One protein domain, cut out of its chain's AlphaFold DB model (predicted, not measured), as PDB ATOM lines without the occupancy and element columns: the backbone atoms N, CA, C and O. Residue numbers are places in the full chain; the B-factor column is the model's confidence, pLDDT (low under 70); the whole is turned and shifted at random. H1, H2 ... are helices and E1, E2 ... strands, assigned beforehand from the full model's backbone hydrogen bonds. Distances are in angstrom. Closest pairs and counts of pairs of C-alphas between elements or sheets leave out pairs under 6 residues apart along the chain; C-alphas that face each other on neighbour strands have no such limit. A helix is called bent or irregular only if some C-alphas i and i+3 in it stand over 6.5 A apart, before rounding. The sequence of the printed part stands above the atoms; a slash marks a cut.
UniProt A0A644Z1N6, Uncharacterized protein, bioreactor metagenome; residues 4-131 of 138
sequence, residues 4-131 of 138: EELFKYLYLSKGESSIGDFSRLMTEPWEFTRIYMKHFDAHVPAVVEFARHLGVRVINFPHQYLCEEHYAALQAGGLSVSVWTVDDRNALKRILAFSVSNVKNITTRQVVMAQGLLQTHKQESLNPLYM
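What this domain is: This is residues 4 to 131 of the 138 residues of an uncharacterized protein of bioreactor metagenome (UniProt A0A644Z1N6). The model is an elongated body with a loose cluster of four helices, H1 to H4, at one end, a small three-stranded sheet in the middle of its length, and a pair of helices, H6 and H7, at the other end. H5 lies beside the sheet and packs on H4, and residues 126 to 131 stick out as a free tail beyond H7. The printed part has 128 residues with seven named helices and three named strands, in the order H1 H2 H3 H4 E1 H5 E2 H6 E3 H7. The sheet runs E1 E2 E3, with its strands parallel, and the class is mostly helix. The whole is only just loose, close to compact, with a radius of gyration of the C-alphas of 16.8 A and spans of 58 by 28 by 23 A, the outline of a rod.

Where its parts are: H1 holds residues 4 to 12 and begins at C-alpha 4, (-3.208, -41.690, 39.641). H2 follows with residues 16 to 27, 19.2 A from first to last C-alpha; it is irregular, with C-alphas 20 and 23 7.5 A apart. H3 holds residues 29 to 38, 14.6 A long. H4, residues 40 to 53, is 19.1 A long and also irregular, with C-alphas 42 and 45 7.3 A apart. E1, residues 58 to 62, begins at C-alpha 58, (-4.869, -34.942, 50.855), and is 13.4 A long. H5 is residues 68 to 76, and E2 is residues 80 to 84, 13.8 A long. H6 is residues 89 to 97, and E3 is residues 103 to 106, 7.8 A long. H7, residues 111 to 125, is the longest helix at 20.9 A and ends at C-alpha 125, (-26.881, -30.876, 60.145).

How they stand to each other: E2 is the inner strand of the sheet. E1 and E2 are parallel at 32 degrees, with N 61 and O 82 2.8 A apart and N 84 and O 61 3.0 A apart, both within hydrogen-bond range. E2 and E3 are parallel at 14 degrees, with N 104 and O 81 within hydrogen-bond range at 2.8 A. E1, H5, E2 and E2, H6, E3 are strand-helix-strand units, two parallel neighbour strands with a helix between them, each with a right-handed crossover. H5 only grazes the sheet, with residues 70 to 75. H6 only grazes it too, with residues 92 to 96. H6 touches H7, closest at the C-alphas of Leu 92 and Ala 114, 6.8 A; they run the same way at a steep tilt of 37 degrees, only just past shallow. H4 touches H5, closest at the C-alphas of Val 44 and Leu 74, 7.0 A, the same way at a shallow tilt of 27 degrees. With residues 46 to 51 alone H4 touches H1, about perpendicular at 89 degrees, the closest C-alphas being those of Leu 6 and Val 47, 6.8 A. H1 touches H3, about perpendicular at 85 degrees, closest at the C-alphas of Glu 4 and Thr 33, 5.5 A. H1 and H2 form a helical hairpin, opposite ways at a shallow tilt of 25 degrees, with the C-alphas of Leu 12 and Ser 18 closest at 5.4 A. H2 and H7 are apart. Every O i to N i+4 pair is within hydrogen-bond range in H1, H3, H5, H6 and H7; H4 has 8 of 10, and H2 has 3 of 8 beside 7 of 9 O i to N i+3 pairs.

The domain as a whole: The two C-alphas farthest apart, those of Glu 16 and Leu 129, are 58.5 A from each other. The printed part has no cut, and each link between named elements is tight. Residues 126 to 131 stand free. The mean pLDDT of the printed part is 86.0, and it is under 70 at residues 16 to 20, 99 to 101 and 126 to 131.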
ATOM      1  N   GLU A   4      -3.927 -41.178  40.805       92.19
ATOM      2  CA  GLU A   4      -3.208 -41.690  39.641       92.19
ATOM      3  C   GLU A   4      -1.693 -41.779  39.882       92.19
ATOM      4  O   GLU A   4      -1.083 -42.807  39.598       92.19
ATOM      5  N   GLU A   5      -1.093 -40.733  40.456       90.38
ATOM      6  CA  GLU A   5       0.342 -40.705  40.751       90.38
ATOM      7  C   GLU A   5       0.707 -41.805  41.747       90.38
ATOM      8  O   GLU A   5       1.643 -42.565  41.518       90.38
ATOM      9  N   LEU A   6      -0.084 -41.968  42.811       90.38
ATOM     10  CA  LEU A   6       0.134 -43.025  43.801       90.38
ATOM     11  C   LEU A   6       0.034 -44.417  43.165       90.38
ATOM     12  O   LEU A   6       0.858 -45.278  43.460       90.38
ATOM     13  N   PHE A   7      -0.922 -44.643  42.262       90.19
ATOM     14  CA  PHE A   7      -1.040 -45.928  41.570       90.19
ATOM     15  C   PHE A   7       0.117 -46.211  40.613       90.19
ATOM     16  O   PHE A   7       0.556 -47.359  40.545       90.19
ATOM     17  N   LYS A   8       0.665 -45.196  39.929       86.81
ATOM     18  CA  LYS A   8       1.899 -45.355  39.142       86.81
ATOM     19  C   LYS A   8       3.051 -45.817  40.030       86.81
ATOM     20  O   LYS A   8       3.724 -46.785  39.690       86.81
ATOM     21  N   TYR A   9       3.238 -45.187  41.191       84.31
ATOM     22  CA  TYR A   9       4.279 -45.596  42.139       84.31
ATOM     23  C   TYR A   9       4.069 -47.021  42.657       84.31
ATOM     24  O   TYR A   9       5.003 -47.816  42.616       84.31
ATOM     25  N   LEU A  10       2.849 -47.369  43.081       83.12
ATOM     26  CA  LEU A  10       2.520 -48.722  43.551       83.12
ATOM     27  C   LEU A  10       2.684 -49.789  42.458       83.12
ATOM     28  O   LEU A  10       2.928 -50.956  42.761       83.12
ATOM     29  N   TYR A  11       2.519 -49.416  41.189       83.50
ATOM     30  CA  TYR A  11       2.793 -50.304  40.067       83.50
ATOM     31  C   TYR A  11       4.299 -50.492  39.858       83.50
ATOM     32  O   TYR A  11       4.766 -51.628  39.812       83.50
ATOM     33  N   LEU A  12       5.054 -49.393  39.789       82.00
ATOM     34  CA  LEU A  12       6.503 -49.408  39.558       82.00
ATOM     35  C   LEU A  12       7.289 -50.047  40.713       82.00
ATOM     36  O   LEU A  12       8.360 -50.613  40.503       82.00
ATOM     37  N   SER A  13       6.751 -50.027  41.935       78.69
ATOM     38  CA  SER A  13       7.370 -50.695  43.084       78.69
ATOM     39  C   SER A  13       7.308 -52.227  43.016       78.69
ATOM     40  O   SER A  13       7.875 -52.885  43.885       78.69
ATOM     41  N   LYS A  14       6.634 -52.823  42.018       77.19
ATOM     42  CA  LYS A  14       6.526 -54.286  41.850       77.19
ATOM     43  C   LYS A  14       7.747 -54.937  41.183       77.19
ATOM     44  O   LYS A  14       7.770 -56.159  41.060       77.19
ATOM     45  N   GLY A  15       8.763 -54.161  40.792       71.81
ATOM     46  CA  GLY A  15      10.047 -54.667  40.288       71.81
ATOM     47  C   GLY A  15      10.235 -54.528  38.774       71.81
ATOM     48  O   GLY A  15       9.435 -53.892  38.092       71.81
ATOM     49  N   GLU A  16      11.313 -55.107  38.242       65.75
ATOM     50  CA  GLU A  16      11.830 -54.848  36.881       65.75
ATOM     51  C   GLU A  16      10.823 -55.102  35.748       65.75
ATOM     52  O   GLU A  16      10.831 -54.388  34.746       65.75
ATOM     53  N   SER A  17       9.891 -56.042  35.924       62.34
ATOM     54  CA  SER A  17       8.819 -56.326  34.958       62.34
ATOM     55  C   SER A  17       7.842 -55.160  34.756       62.34
ATOM     56  O   SER A  17       7.211 -55.077  33.707       62.34
ATOM     57  N   SER A  18       7.749 -54.230  35.710       65.44
ATOM     58  CA  SER A  18       6.875 -53.049  35.637       65.44
ATOM     59  C   SER A  18       7.500 -51.852  34.902       65.44
ATOM     60  O   SER A  18       6.781 -50.957  34.458       65.44
ATOM     61  N   ILE A  19       8.829 -51.839  34.729       64.31
ATOM     62  CA  ILE A  19       9.556 -50.749  34.054       64.31
ATOM     63  C   ILE A  19       9.274 -50.760  32.545       64.31
ATOM     64  O   ILE A  19       9.213 -49.699  31.922       64.31
ATOM     65  N   GLY A  20       9.022 -51.941  31.967       66.88
ATOM     66  CA  GLY A  20       8.633 -52.088  30.559       66.88
ATOM     67  C   GLY A  20       7.340 -51.347  30.196       66.88
ATOM     68  O   GLY A  20       7.183 -50.914  29.057       66.88
ATOM     69  N   ASP A  21       6.463 -51.109  31.176       74.12
ATOM     70  CA  ASP A  21       5.210 -50.370  30.995       74.12
ATOM     71  C   ASP A  21       5.327 -48.877  31.322       74.12
ATOM     72  O   ASP A  21       4.325 -48.162  31.267       74.12
ATOM     73  N   PHE A  22       6.525 -48.368  31.635       75.00
ATOM     74  CA  PHE A  22       6.715 -46.964  32.014       75.00
ATOM     75  C   PHE A  22       6.146 -46.001  30.967       75.00
ATOM     76  O   PHE A  22       5.408 -45.079  31.310       75.00
ATOM     77  N   SER A  23       6.413 -46.253  29.681       77.31
ATOM     78  CA  SER A  23       5.857 -45.434  28.599       77.31
ATOM     79  C   SER A  23       4.327 -45.404  28.644       77.31
ATOM     80  O   SER A  23       3.738 -44.336  28.511       77.31
ATOM     81  N   ARG A  24       3.684 -46.553  28.885       78.75
ATOM     82  CA  ARG A  24       2.223 -46.680  28.922       78.75
ATOM     83  C   ARG A  24       1.624 -46.020  30.164       78.75
ATOM     84  O   ARG A  24       0.592 -45.364  30.063       78.75
ATOM     85  N   LEU A  25       2.289 -46.107  31.319       80.00
ATOM     86  CA  LEU A  25       1.887 -45.399  32.545       80.00
ATOM     87  C   LEU A  25       1.875 -43.878  32.359       80.00
ATOM     88  O   LEU A  25       1.048 -43.192  32.960       80.00
ATOM     89  N   MET A  26       2.790 -43.353  31.542       80.00
ATOM     90  CA  MET A  26       2.905 -41.919  31.285       80.00
ATOM     91  C   MET A  26       1.935 -41.426  30.207       80.00
ATOM     92  O   MET A  26       1.496 -40.280  30.279       80.00
ATOM     93  N   THR A  27       1.576 -42.266  29.230       82.62
ATOM     94  CA  THR A  27       0.678 -41.882  28.126       82.62
ATOM     95  C   THR A  27      -0.791 -42.211  28.385       82.62
ATOM     96  O   THR A  27      -1.667 -41.499  27.898       82.62
ATOM     97  N   GLU A  28      -1.086 -43.258  29.161       82.81
ATOM     98  CA  GLU A  28      -2.445 -43.771  29.399       82.81
ATOM     99  C   GLU A  28      -2.759 -43.978  30.892       82.81
ATOM    100  O   GLU A  28      -3.271 -45.023  31.311       82.81
ATOM    101  N   PRO A  29      -2.512 -42.978  31.746       78.31
ATOM    102  CA  PRO A  29      -2.587 -43.165  33.191       78.31
ATOM    103  C   PRO A  29      -3.983 -43.540  33.722       78.31
ATOM    104  O   PRO A  29      -4.135 -44.162  34.781       78.31
ATOM    105  N   TRP A  30      -5.023 -43.171  32.975       83.69
ATOM    106  CA  TRP A  30      -6.411 -43.465  33.311       83.69
ATOM    107  C   TRP A  30      -6.758 -44.940  33.170       83.69
ATOM    108  O   TRP A  30      -7.622 -45.427  33.899       83.69
ATOM    109  N   GLU A  31      -6.095 -45.671  32.278       81.12
ATOM    110  CA  GLU A  31      -6.346 -47.099  32.134       81.12
ATOM    111  C   GLU A  31      -5.946 -47.845  33.410       81.12
ATOM    112  O   GLU A  31      -6.766 -48.553  34.000       81.12
ATOM    113  N   PHE A  32      -4.738 -47.576  33.904       78.50
ATOM    114  CA  PHE A  32      -4.228 -48.143  35.149       78.50
ATOM    115  C   PHE A  32      -5.026 -47.675  36.358       78.50
ATOM    116  O   PHE A  32      -5.407 -48.488  37.199       78.50
ATOM    117  N   THR A  33      -5.354 -46.382  36.421       86.94
ATOM    118  CA  THR A  33      -6.145 -45.839  37.530       86.94
ATOM    119  C   THR A  33      -7.483 -46.560  37.666       86.94
ATOM    120  O   THR A  33      -7.874 -46.905  38.776       86.94
ATOM    121  N   ARG A  34      -8.162 -46.879  36.555       87.12
ATOM    122  CA  ARG A  34      -9.419 -47.648  36.588       87.12
ATOM    123  C   ARG A  34      -9.245 -49.060  37.142       87.12
ATOM    124  O   ARG A  34     -10.102 -49.510  37.897       87.12
ATOM    125  N   ILE A  35      -8.159 -49.746  36.782       84.50
ATOM    126  CA  ILE A  35      -7.867 -51.106  37.265       84.50
ATOM    127  C   ILE A  35      -7.702 -51.100  38.787       84.50
ATOM    128  O   ILE A  35      -8.362 -51.877  39.476       84.50
ATOM    129  N   TYR A  36      -6.882 -50.188  39.313       87.56
ATOM    130  CA  TYR A  36      -6.665 -50.063  40.755       87.56
ATOM    131  C   TYR A  36      -7.918 -49.569  41.487       87.56
ATOM    132  O   TYR A  36      -8.235 -50.079  42.558       87.56
ATOM    133  N   MET A  37      -8.682 -48.639  40.904       90.69
ATOM    134  CA  MET A  37      -9.933 -48.173  41.509       90.69
ATOM    135  C   MET A  37     -11.000 -49.272  41.604       90.69
ATOM    136  O   MET A  37     -11.787 -49.266  42.546       90.69
ATOM    137  N   LYS A  38     -11.038 -50.237  40.672       88.56
ATOM    138  CA  LYS A  38     -11.989 -51.365  40.721       88.56
ATOM    139  C   LYS A  38     -11.778 -52.261  41.946       88.56
ATOM    140  O   LYS A  38     -12.723 -52.880  42.423       88.56
ATOM    141  N   HIS A  39     -10.545 -52.327  42.436       87.94
ATOM    142  CA  HIS A  39     -10.147 -53.128  43.591       87.94
ATOM    143  C   HIS A  39      -9.569 -52.239  44.696       87.94
ATOM    144  O   HIS A  39      -8.648 -52.644  45.403       87.94
ATOM    145  N   PHE A  40     -10.088 -51.009  44.822       90.88
ATOM    146  CA  PHE A  40      -9.477 -49.977  45.652       90.88
ATOM    147  C   PHE A  40      -9.312 -50.405  47.108       90.88
ATOM    148  O   PHE A  40      -8.252 -50.155  47.677       90.88
ATOM    149  N   ASP A  41     -10.287 -51.120  47.671       90.56
ATOM    150  CA  ASP A  41     -10.237 -51.661  49.035       90.56
ATOM    151  C   ASP A  41      -8.944 -52.431  49.331       90.56
ATOM    152  O   ASP A  41      -8.312 -52.226  50.367       90.56
ATOM    153  N   ALA A  42      -8.490 -53.260  48.386       89.94
ATOM    154  CA  ALA A  42      -7.256 -54.037  48.521       89.94
ATOM    155  C   ALA A  42      -5.992 -53.159  48.507       89.94
ATOM    156  O   ALA A  42      -4.918 -53.589  48.927       89.94
ATOM    157  N   HIS A  43      -6.107 -51.928  48.013       90.38
ATOM    158  CA  HIS A  43      -5.009 -50.985  47.851       90.38
ATOM    159  C   HIS A  43      -5.014 -49.859  48.890       90.38
ATOM    160  O   HIS A  43      -3.990 -49.189  49.024       90.38
ATOM    161  N   VAL A  44      -6.099 -49.665  49.656       92.75
ATOM    162  CA  VAL A  44      -6.181 -48.611  50.684       92.75
ATOM    163  C   VAL A  44      -4.989 -48.644  51.653       92.75
ATOM    164  O   VAL A  44      -4.393 -47.582  51.845       92.75
ATOM    165  N   PRO A  45      -4.560 -49.796  52.215       93.31
ATOM    166  CA  PRO A  45      -3.418 -49.820  53.133       93.31
ATOM    167  C   PRO A  45      -2.125 -49.298  52.496       93.31
ATOM    168  O   PRO A  45      -1.444 -48.458  53.081       93.31
ATOM    169  N   ALA A  46      -1.829 -49.726  51.265       92.81
ATOM    170  CA  ALA A  46      -0.640 -49.294  50.534       92.81
ATOM    171  C   ALA A  46      -0.706 -47.802  50.163       92.81
ATOM    172  O   ALA A  46       0.289 -47.087  50.252       92.81
ATOM    173  N   VAL A  47      -1.893 -47.307  49.798       94.12
ATOM    174  CA  VAL A  47      -2.135 -45.881  49.535       94.12
ATOM    175  C   VAL A  47      -1.902 -45.042  50.792       94.12
ATOM    176  O   VAL A  47      -1.228 -44.015  50.714       94.12
ATOM    177  N   VAL A  48      -2.418 -45.474  51.946       94.56
ATOM    178  CA  VAL A  48      -2.218 -44.804  53.243       94.56
ATOM    179  C   VAL A  48      -0.743 -44.783  53.625       94.56
ATOM    180  O   VAL A  48      -0.205 -43.728  53.963       94.56
ATOM    181  N   GLU A  49      -0.074 -45.932  53.545       93.94
ATOM    182  CA  GLU A  49       1.341 -46.058  53.877       93.94
ATOM    183  C   GLU A  49       2.206 -45.146  53.006       93.94
ATOM    184  O   GLU A  49       3.029 -44.384  53.525       93.94
ATOM    185  N   PHE A  50       1.986 -45.177  51.692       92.44
ATOM    186  CA  PHE A  50       2.785 -44.413  50.750       92.44
ATOM    187  C   PHE A  50       2.509 -42.909  50.853       92.44
ATOM    188  O   PHE A  50       3.443 -42.107  50.894       92.44
ATOM    189  N   ALA A  51       1.245 -42.503  51.005       94.38
ATOM    190  CA  ALA A  51       0.902 -41.106  51.256       94.38
ATOM    191  C   ALA A  51       1.566 -40.587  52.540       94.38
ATOM    192  O   ALA A  51       2.130 -39.492  52.540       94.38
ATOM    193  N   ARG A  52       1.585 -41.395  53.610       93.75
ATOM    194  CA  ARG A  52       2.284 -41.064  54.857       93.75
ATOM    195  C   ARG A  52       3.789 -40.909  54.642       93.75
ATOM    196  O   ARG A  52       4.353 -39.933  55.130       93.75
ATOM    197  N   HIS A  53       4.425 -41.826  53.909       92.31
ATOM    198  CA  HIS A  53       5.856 -41.754  53.589       92.31
ATOM    199  C   HIS A  53       6.217 -40.457  52.847       92.31
ATOM    200  O   HIS A  53       7.226 -39.827  53.148       92.31
ATOM    201  N   LEU A  54       5.349 -40.014  51.936       92.44
ATOM    202  CA  LEU A  54       5.522 -38.777  51.170       92.44
ATOM    203  C   LEU A  54       5.055 -37.506  51.905       92.44
ATOM    204  O   LEU A  54       5.095 -36.417  51.333       92.44
ATOM    205  N   GLY A  55       4.555 -37.614  53.141       94.56
ATOM    206  CA  GLY A  55       3.978 -36.482  53.876       94.56
ATOM    207  C   GLY A  55       2.681 -35.927  53.265       94.56
ATOM    208  O   GLY A  55       2.259 -34.813  53.588       94.56
ATOM    209  N   VAL A  56       2.025 -36.687  52.387       95.12
ATOM    210  CA  VAL A  56       0.770 -36.315  51.727       95.12
ATOM    211  C   VAL A  56      -0.403 -36.558  52.670       95.12
ATOM    212  O   VAL A  56      -0.627 -37.666  53.142       95.12
ATOM    213  N   ARG A  57      -1.207 -35.512  52.901       95.00
ATOM    214  CA  ARG A  57      -2.416 -35.578  53.747       95.00
ATOM    215  C   ARG A  57      -3.727 -35.534  52.969       95.00
ATOM    216  O   ARG A  57      -4.770 -35.872  53.519       95.00
ATOM    217  N   VAL A  58      -3.688 -35.078  51.715       95.81
ATOM    218  CA  VAL A  58      -4.869 -34.942  50.855       95.81
ATOM    219  C   VAL A  58      -4.604 -35.593  49.504       95.81
ATOM    220  O   VAL A  58      -3.672 -35.207  48.782       95.81
ATOM    221  N   ILE A  59      -5.453 -36.552  49.147       95.81
ATOM    222  CA  ILE A  59      -5.414 -37.230  47.852       95.81
ATOM    223  C   ILE A  59      -6.632 -36.811  47.032       95.81
ATOM    224  O   ILE A  59      -7.739 -36.686  47.550       95.81
ATOM    225  N   ASN A  60      -6.404 -36.556  45.751       95.62
ATOM    226  CA  ASN A  60      -7.387 -36.080  44.799       95.62
ATOM    227  C   ASN A  60      -7.857 -37.240  43.909       95.62
ATOM    228  O   ASN A  60      -7.045 -37.844  43.204       95.62
ATOM    229  N   PHE A  61      -9.153 -37.542  43.946       94.31
ATOM    230  CA  PHE A  61      -9.753 -38.723  43.330       94.31
ATOM    231  C   PHE A  61     -10.805 -38.380  42.263       94.31
ATOM    232  O   PHE A  61     -11.553 -37.412  42.419       94.31
ATOM    233  N   PRO A  62     -10.950 -39.225  41.228       92.06
ATOM    234  CA  PRO A  62     -12.159 -39.260  40.416       92.06
ATOM    235  C   PRO A  62     -13.351 -39.731  41.265       92.06
ATOM    236  O   PRO A  62     -13.366 -40.851  41.779       92.06
ATOM    237  N   HIS A  63     -14.376 -38.888  41.402       90.50
ATOM    238  CA  HIS A  63     -15.466 -39.115  42.366       90.50
ATOM    239  C   HIS A  63     -16.312 -40.378  42.102       90.50
ATOM    240  O   HIS A  63     -17.008 -40.855  42.993       90.50
ATOM    241  N   GLN A  64     -16.297 -40.893  40.871       89.12
ATOM    242  CA  GLN A  64     -17.150 -41.997  40.413       89.12
ATOM    243  C   GLN A  64     -16.771 -43.351  41.020       89.12
ATOM    244  O   GLN A  64     -17.571 -44.279  40.990       89.12
ATOM    245  N   TYR A  65     -15.562 -43.454  41.566       87.38
ATOM    246  CA  TYR A  65     -15.007 -44.695  42.096       87.38
ATOM    247  C   TYR A  65     -14.953 -44.719  43.628       87.38
ATOM    248  O   TYR A  65     -14.346 -45.609  44.218       87.38
ATOM    249  N   LEU A  66     -15.545 -43.719  44.286       88.62
ATOM    250  CA  LEU A  66     -15.590 -43.634  45.740       88.62
ATOM    251  C   LEU A  66     -17.001 -43.912  46.260       88.62
ATOM    252  O   LEU A  66     -17.961 -43.267  45.835       88.62
ATOM    253  N   CYS A  67     -17.100 -44.837  47.211       89.31
ATOM    254  CA  CYS A  67     -18.258 -45.047  48.073       89.31
ATOM    255  C   CYS A  67     -17.920 -44.634  49.515       89.31
ATOM    256  O   CYS A  67     -16.780 -44.268  49.807       89.31
ATOM    257  N   GLU A  68     -18.914 -44.650  50.401       88.19
ATOM    258  CA  GLU A  68     -18.791 -44.218  51.800       88.19
ATOM    259  C   GLU A  68     -17.676 -44.968  52.546       88.19
ATOM    260  O   GLU A  68     -16.862 -44.354  53.238       88.19
ATOM    261  N   GLU A  69     -17.566 -46.275  52.312       89.75
ATOM    262  CA  GLU A  69     -16.561 -47.154  52.907       89.75
ATOM    263  C   GLU A  69     -15.139 -46.703  52.551       89.75
ATOM    264  O   GLU A  69     -14.257 -46.664  53.414       89.75
ATOM    265  N   HIS A  70     -14.920 -46.262  51.306       91.50
ATOM    266  CA  HIS A  70     -13.628 -45.736  50.868       91.50
ATOM    267  C   HIS A  70     -13.254 -44.453  51.622       91.50
ATOM    268  O   HIS A  70     -12.098 -44.284  52.021       91.50
ATOM    269  N   TYR A  71     -14.210 -43.542  51.847       91.38
ATOM    270  CA  TYR A  71     -13.939 -42.321  52.610       91.38
ATOM    271  C   TYR A  71     -13.590 -42.628  54.065       91.38
ATOM    272  O   TYR A  71     -12.634 -42.046  54.587       91.38
ATOM    273  N   ALA A  72     -14.328 -43.546  54.695       90.50
ATOM    274  CA  ALA A  72     -14.093 -43.965  56.071       90.50
ATOM    275  C   ALA A  72     -12.717 -44.628  56.233       90.50
ATOM    276  O   ALA A  72     -11.961 -44.274  57.141       90.50
ATOM    277  N   ALA A  73     -12.346 -45.529  55.318       91.94
ATOM    278  CA  ALA A  73     -11.053 -46.207  55.348       91.94
ATOM    279  C   ALA A  73      -9.880 -45.223  55.174       91.94
ATOM    280  O   ALA A  73      -8.896 -45.278  55.914       91.94
ATOM    281  N   LEU A  74     -10.006 -44.257  54.257       93.56
ATOM    282  CA  LEU A  74      -9.012 -43.194  54.080       93.56
ATOM    283  C   LEU A  74      -8.921 -42.285  55.313       93.56
ATOM    284  O   LEU A  74      -7.818 -41.948  55.743       93.56
ATOM    285  N   GLN A  75     -10.057 -41.924  55.917       93.06
ATOM    286  CA  GLN A  75     -10.089 -41.128  57.145       93.06
ATOM    287  C   GLN A  75      -9.393 -41.844  58.305       93.06
ATOM    288  O   GLN A  75      -8.605 -41.218  59.015       93.06
ATOM    289  N   ALA A  76      -9.647 -43.144  58.480       92.50
ATOM    290  CA  ALA A  76      -8.993 -43.968  59.496       92.50
ATOM    291  C   ALA A  76      -7.468 -44.021  59.299       92.50
ATOM    292  O   ALA A  76      -6.717 -44.027  60.271       92.50
ATOM    293  N   GLY A  77      -7.008 -43.968  58.046       92.75
ATOM    294  CA  GLY A  77      -5.595 -43.820  57.685       92.75
ATOM    295  C   GLY A  77      -5.020 -42.406  57.849       92.75
ATOM    296  O   GLY A  77      -3.878 -42.167  57.465       92.75
ATOM    297  N   GLY A  78      -5.788 -41.449  58.381       93.56
ATOM    298  CA  GLY A  78      -5.362 -40.057  58.543       93.56
ATOM    299  C   GLY A  78      -5.352 -39.248  57.243       93.56
ATOM    300  O   GLY A  78      -4.764 -38.163  57.198       93.56
ATOM    301  N   LEU A  79      -5.997 -39.750  56.188       94.88
ATOM    302  CA  LEU A  79      -6.066 -39.091  54.892       94.88
ATOM    303  C   LEU A  79      -7.378 -38.341  54.696       94.88
ATOM    304  O   LEU A  79      -8.475 -38.769  55.059       94.88
ATOM    305  N   SER A  80      -7.235 -37.193  54.052       94.44
ATOM    306  CA  SER A  80      -8.329 -36.399  53.527       94.44
ATOM    307  C   SER A  80      -8.485 -36.588  52.023       94.44
ATOM    308  O   SER A  80      -7.532 -36.894  51.302       94.44
ATOM    309  N   VAL A  81      -9.701 -36.353  51.544       94.44
ATOM    310  CA  VAL A  81     -10.102 -36.572  50.161       94.44
ATOM    311  C   VAL A  81     -10.433 -35.239  49.495       94.44
ATOM    312  O   VAL A  81     -11.156 -34.405  50.035       94.44
ATOM    313  N   SER A  82      -9.901 -35.042  48.295       94.88
ATOM    314  CA  SER A  82     -10.400 -34.089  47.307       94.88
ATOM    315  C   SER A  82     -11.002 -34.880  46.150       94.88
ATOM    316  O   SER A  82     -10.515 -35.964  45.833       94.88
ATOM    317  N   VAL A  83     -12.045 -34.360  45.511       94.19
ATOM    318  CA  VAL A  83     -12.715 -35.037  44.390       94.19
ATOM    319  C   VAL A  83     -12.889 -34.134  43.181       94.19
ATOM    320  O   VAL A  83     -13.083 -32.926  43.319       94.19
ATOM    321  N   TRP A  84     -12.854 -34.726  41.988       92.56
ATOM    322  CA  TRP A  84     -13.001 -34.002  40.728       92.56
ATOM    323  C   TRP A  84     -13.586 -34.868  39.598       92.56
ATOM    324  O   TRP A  84     -13.565 -36.096  39.677       92.56
ATOM    325  N   THR A  85     -14.126 -34.282  38.522       93.88
ATOM    326  CA  THR A  85     -14.882 -33.010  38.511       93.88
ATOM    327  C   THR A  85     -16.346 -33.373  38.729       93.88
ATOM    328  O   THR A  85     -16.893 -34.176  37.975       93.88
ATOM    329  N   VAL A  86     -16.978 -32.831  39.770       93.88
ATOM    330  CA  VAL A  86     -18.325 -33.233  40.195       93.88
ATOM    331  C   VAL A  86     -19.351 -32.207  39.728       93.88
ATOM    332  O   VAL A  86     -19.604 -31.216  40.408       93.88
ATOM    333  N   ASP A  87     -19.954 -32.440  38.567       95.19
ATOM    334  CA  ASP A  87     -20.951 -31.520  37.996       95.19
ATOM    335  C   ASP A  87     -22.398 -31.993  38.184       95.19
ATOM    336  O   ASP A  87     -23.336 -31.219  38.010       95.19
ATOM    337  N   ASP A  88     -22.594 -33.256  38.558       94.81
ATOM    338  CA  ASP A  88     -23.918 -33.831  38.769       94.81
ATOM    339  C   ASP A  88     -24.466 -33.510  40.168       94.81
ATOM    340  O   ASP A  88     -23.793 -33.688  41.189       94.81
ATOM    341  N   ARG A  89     -25.736 -33.093  40.223       94.44
ATOM    342  CA  ARG A  89     -26.426 -32.736  41.470       94.44
ATOM    343  C   ARG A  89     -26.503 -33.915  42.435       94.44
ATOM    344  O   ARG A  89     -26.332 -33.725  43.639       94.44
ATOM    345  N   ASN A  90     -26.784 -35.116  41.929       92.50
ATOM    346  CA  ASN A  90     -26.930 -36.297  42.775       92.50
ATOM    347  C   ASN A  90     -25.573 -36.739  43.325       92.50
ATOM    348  O   ASN A  90     -25.483 -37.087  44.498       92.50
ATOM    349  N   ALA A  91     -24.510 -36.669  42.525       91.75
ATOM    350  CA  ALA A  91     -23.145 -36.912  42.969       91.75
ATOM    351  C   ALA A  91     -22.717 -35.918  44.054       91.75
ATOM    352  O   ALA A  91     -22.223 -36.351  45.091       91.75
ATOM    353  N   LEU A  92     -22.976 -34.619  43.872       91.94
ATOM    354  CA  LEU A  92     -22.715 -33.607  44.903       91.94
ATOM    355  C   LEU A  92     -23.478 -33.905  46.194       91.94
ATOM    356  O   LEU A  92     -22.879 -33.906  47.264       91.94
ATOM    357  N   LYS A  93     -24.778 -34.212  46.102       90.69
ATOM    358  CA  LYS A  93     -25.581 -34.596  47.270       90.69
ATOM    359  C   LYS A  93     -25.020 -35.825  47.974       90.69
ATOM    360  O   LYS A  93     -24.916 -35.793  49.190       90.69
ATOM    361  N   ARG A  94     -24.639 -36.877  47.239       88.69
ATOM    362  CA  ARG A  94     -24.029 -38.086  47.822       88.69
ATOM    363  C   ARG A  94     -22.732 -37.756  48.558       88.69
ATOM    364  O   ARG A  94     -22.588 -38.128  49.712       88.69
ATOM    365  N   ILE A  95     -21.831 -37.008  47.920       89.50
ATOM    366  CA  ILE A  95     -20.533 -36.634  48.503       89.50
ATOM    367  C   ILE A  95     -20.713 -35.773  49.758       89.50
ATOM    368  O   ILE A  95     -20.019 -35.989  50.745       89.50
ATOM    369  N   LEU A  96     -21.657 -34.826  49.740       85.69
ATOM    370  CA  LEU A  96     -22.002 -34.026  50.917       85.69
ATOM    371  C   LEU A  96     -22.654 -34.884  52.014       85.69
ATOM    372  O   LEU A  96     -22.327 -34.722  53.182       85.69
ATOM    373  N   ALA A  97     -23.536 -35.817  51.643       81.62
ATOM    374  CA  ALA A  97     -24.250 -36.682  52.577       81.62
ATOM    375  C   ALA A  97     -23.336 -37.656  53.322       81.62
ATOM    376  O   ALA A  97     -23.643 -37.984  54.467       81.62
ATOM    377  N   PHE A  98     -22.212 -38.067  52.721       75.25
ATOM    378  CA  PHE A  98     -21.276 -38.986  53.366       75.25
ATOM    379  C   PHE A  98     -20.746 -38.471  54.712       75.25
ATOM    380  O   PHE A  98     -20.150 -39.259  55.432       75.25
ATOM    381  N   SER A  99     -20.976 -37.198  55.091       58.78
ATOM    382  CA  SER A  99     -20.730 -36.637  56.439       58.78
ATOM    383  C   SER A  99     -19.345 -36.950  57.016       58.78
ATOM    384  O   SER A  99     -19.086 -36.821  58.212       58.78
ATOM    385  N   VAL A 100     -18.415 -37.339  56.155       60.56
ATOM    386  CA  VAL A 100     -17.051 -37.674  56.499       60.56
ATOM    387  C   VAL A 100     -16.287 -36.370  56.505       60.56
ATOM    388  O   VAL A 100     -16.072 -35.714  55.484       60.56
ATOM    389  N   SER A 101     -15.861 -35.983  57.702       68.81
ATOM    390  CA  SER A 101     -15.077 -34.772  57.976       68.81
ATOM    391  C   SER A 101     -13.779 -34.637  57.155       68.81
ATOM    392  O   SER A 101     -13.080 -33.620  57.240       68.81
ATOM    393  N   ASN A 102     -13.430 -35.659  56.370       85.69
ATOM    394  CA  ASN A 102     -12.207 -35.731  55.595       85.69
ATOM    395  C   ASN A 102     -12.355 -35.268  54.134       85.69
ATOM    396  O   ASN A 102     -11.328 -35.159  53.465       85.69
ATOM    397  N   VAL A 103     -13.551 -34.925  53.634       90.50
ATOM    398  CA  VAL A 103     -13.675 -34.260  52.320       90.50
ATOM    399  C   VAL A 103     -13.220 -32.803  52.440       90.50
ATOM    400  O   VAL A 103     -13.856 -31.987  53.104       90.50
ATOM    401  N   LYS A 104     -12.094 -32.459  51.807       91.25
ATOM    402  CA  LYS A 104     -11.468 -31.125  51.886       91.25
ATOM    403  C   LYS A 104     -11.785 -30.225  50.708       91.25
ATOM    404  O   LYS A 104     -11.766 -29.009  50.868       91.25
ATOM    405  N   ASN A 105     -12.027 -30.802  49.535       92.44
ATOM    406  CA  ASN A 105     -12.274 -30.035  48.324       92.44
ATOM    407  C   ASN A 105     -13.135 -30.817  47.327       92.44
ATOM    408  O   ASN A 105     -13.007 -32.034  47.194       92.44
ATOM    409  N   ILE A 106     -13.984 -30.089  46.605       93.44
ATOM    410  CA  ILE A 106     -14.773 -30.598  45.485       93.44
ATOM    411  C   ILE A 106     -14.517 -29.668  44.302       93.44
ATOM    412  O   ILE A 106     -14.925 -28.507  44.316       93.44
ATOM    413  N   THR A 107     -13.869 -30.182  43.264       95.56
ATOM    414  CA  THR A 107     -13.730 -29.471  41.993       95.56
ATOM    415  C   THR A 107     -15.019 -29.637  41.196       95.56
ATOM    416  O   THR A 107     -15.434 -30.760  40.911       95.56
ATOM    417  N   THR A 108     -15.662 -28.529  40.829       96.12
ATOM    418  CA  THR A 108     -16.931 -28.510  40.089       96.12
ATOM    419  C   THR A 108     -17.000 -27.298  39.167       96.12
ATOM    420  O   THR A 108     -16.477 -26.232  39.494       96.12
ATOM    421  N   ARG A 109     -17.676 -27.442  38.028       97.25
ATOM    422  CA  ARG A 109     -18.076 -26.324  37.162       97.25
ATOM    423  C   ARG A 109     -19.412 -25.715  37.600       97.25
ATOM    424  O   ARG A 109     -19.758 -24.622  37.170       97.25
ATOM    425  N   GLN A 110     -20.153 -26.391  38.479       96.44
ATOM    426  CA  GLN A 110     -21.489 -26.007  38.942       96.44
ATOM    427  C   GLN A 110     -21.439 -25.325  40.319       96.44
ATOM    428  O   GLN A 110     -22.109 -25.737  41.268       96.44
ATOM    429  N   VAL A 111     -20.626 -24.269  40.440       94.69
ATOM    430  CA  VAL A 111     -20.285 -23.630  41.728       94.69
ATOM    431  C   VAL A 111     -21.519 -23.158  42.502       94.69
ATOM    432  O   VAL A 111     -21.648 -23.463  43.685       94.69
ATOM    433  N   VAL A 112     -22.457 -22.471  41.837       96.38
ATOM    434  CA  VAL A 112     -23.686 -21.951  42.474       96.38
ATOM    435  C   VAL A 112     -24.540 -23.091  43.034       96.38
ATOM    436  O   VAL A 112     -25.007 -23.024  44.171       96.38
ATOM    437  N   MET A 113     -24.698 -24.178  42.269       95.19
ATOM    438  CA  MET A 113     -25.425 -25.363  42.728       95.19
ATOM    439  C   MET A 113     -24.733 -26.008  43.933       95.19
ATOM    440  O   MET A 113     -25.400 -26.343  44.911       95.19
ATOM    441  N   ALA A 114     -23.410 -26.172  43.882       93.00
ATOM    442  CA  ALA A 114     -22.648 -26.785  44.966       93.00
ATOM    443  C   ALA A 114     -22.720 -25.957  46.260       93.00
ATOM    444  O   ALA A 114     -22.930 -26.516  47.335       93.00
ATOM    445  N   GLN A 115     -22.623 -24.628  46.159       92.19
ATOM    446  CA  GLN A 115     -22.776 -23.719  47.298       92.19
ATOM    447  C   GLN A 115     -24.177 -23.796  47.912       92.19
ATOM    448  O   GLN A 115     -24.292 -23.891  49.134       92.19
ATOM    449  N   GLY A 116     -25.228 -23.813  47.084       93.62
ATOM    450  CA  GLY A 116     -26.604 -23.965  47.559       93.62
ATOM    451  C   GLY A 116     -26.813 -25.281  48.312       93.62
ATOM    452  O   GLY A 116     -27.317 -25.279  49.431       93.62
ATOM    453  N   LEU A 117     -26.341 -26.399  47.749       91.69
ATOM    454  CA  LEU A 117     -26.412 -27.708  48.409       91.69
ATOM    455  C   LEU A 117     -25.633 -27.742  49.731       91.69
ATOM    456  O   LEU A 117     -26.120 -28.308  50.706       91.69
ATOM    457  N   LEU A 118     -24.450 -27.120  49.787       88.75
ATOM    458  CA  LEU A 118     -23.647 -27.042  51.009       88.75
ATOM    459  C   LEU A 118     -24.353 -26.239  52.111       88.75
ATOM    460  O   LEU A 118     -24.298 -26.625  53.276       88.75
ATOM    461  N   GLN A 119     -25.003 -25.126  51.761       88.75
ATOM    462  CA  GLN A 119     -25.767 -24.326  52.722       88.75
ATOM    463  C   GLN A 119     -26.957 -25.111  53.279       88.75
ATOM    464  O   GLN A 119     -27.119 -25.158  54.499       88.75
ATOM    465  N   THR A 120     -27.728 -25.778  52.413       86.88
ATOM    466  CA  THR A 120     -28.841 -26.646  52.831       86.88
ATOM    467  C   THR A 120     -28.355 -27.755  53.760       86.88
ATOM    468  O   THR A 120     -28.879 -27.905  54.859       86.88
ATOM    469  N   HIS A 121     -27.291 -28.464  53.376       84.50
ATOM    470  CA  HIS A 121     -26.740 -29.551  54.181       84.50
ATOM    471  C   HIS A 121     -26.262 -29.074  55.564       84.50
ATOM    472  O   HIS A 121     -26.535 -29.718  56.574       84.50
ATOM    473  N   LYS A 122     -25.610 -27.903  55.647       83.06
ATOM    474  CA  LYS A 122     -25.206 -27.305  56.932       83.06
ATOM    475  C   LYS A 122     -26.406 -26.978  57.822       83.06
ATOM    476  O   LYS A 122     -26.365 -27.267  59.014       83.06
ATOM    477  N   GLN A 123     -27.469 -26.403  57.261       81.38
ATOM    478  CA  GLN A 123     -28.692 -26.096  58.011       81.38
ATOM    479  C   GLN A 123     -29.370 -27.366  58.542       81.38
ATOM    480  O   GLN A 123     -29.773 -27.398  59.703       81.38
ATOM    481  N   GLU A 124     -29.440 -28.421  57.729       79.50
ATOM    482  CA  GLU A 124     -29.980 -29.726  58.134       79.50
ATOM    483  C   GLU A 124     -29.137 -30.369  59.248       79.50
ATOM    484  O   GLU A 124     -29.692 -30.839  60.237       79.50
ATOM    485  N   SER A 125     -27.803 -30.309  59.145       70.31
ATOM    486  CA  SER A 125     -26.881 -30.876  60.145       70.31
ATOM    487  C   SER A 125     -26.912 -30.170  61.510       70.31
ATOM    488  O   SER A 125     -26.565 -30.766  62.526       70.31
ATOM    489  N   LEU A 126     -27.341 -28.904  61.547       67.25
ATOM    490  CA  LEU A 126     -27.476 -28.103  62.768       67.25
ATOM    491  C   LEU A 126     -28.867 -28.225  63.411       67.25
ATOM    492  O   LEU A 126     -29.084 -27.688  64.497       67.25
ATOM    493  N   ASN A 127     -29.813 -28.908  62.761       60.25
ATOM    494  CA  ASN A 127     -31.173 -29.042  63.257       60.25
ATOM    495  C   ASN A 127     -31.251 -30.129  64.357       60.25
ATOM    496  O   ASN A 127     -31.012 -31.305  64.064       60.25
ATOM    497  N   PRO A 128     -31.636 -29.799  65.608       54.22
ATOM    498  CA  PRO A 128     -31.668 -30.750  66.729       54.22
ATOM    499  C   PRO A 128     -32.587 -31.962  66.514       54.22
ATOM    500  O   PRO A 128     -32.411 -32.995  67.159       54.22
ATOM    501  N   LEU A 129     -33.565 -31.852  65.609       55.12
ATOM    502  CA  LEU A 129     -34.465 -32.949  65.235       55.12
ATOM    503  C   LEU A 129     -33.764 -34.054  64.422       55.12
ATOM    504  O   LEU A 129     -34.224 -35.190  64.448       55.12
ATOM    505  N   TYR A 130     -32.647 -33.743  63.756       50.53
ATOM    506  CA  TYR A 130     -31.821 -34.699  63.005       50.53
ATOM    507  C   TYR A 130     -30.608 -35.215  63.798       50.53
ATOM    508  O   TYR A 130     -29.956 -36.161  63.368       50.53
ATOM    509  N   MET A 131     -30.328 -34.653  64.981       50.34
ATOM    510  CA  MET A 131     -29.264 -35.126  65.880       50.34
ATOM    511  C   MET A 131     -29.675 -36.332  66.749       50.34
ATOM    512  O   MET A 131     -28.898 -36.767  67.600       50.34
TER     513      MET A 131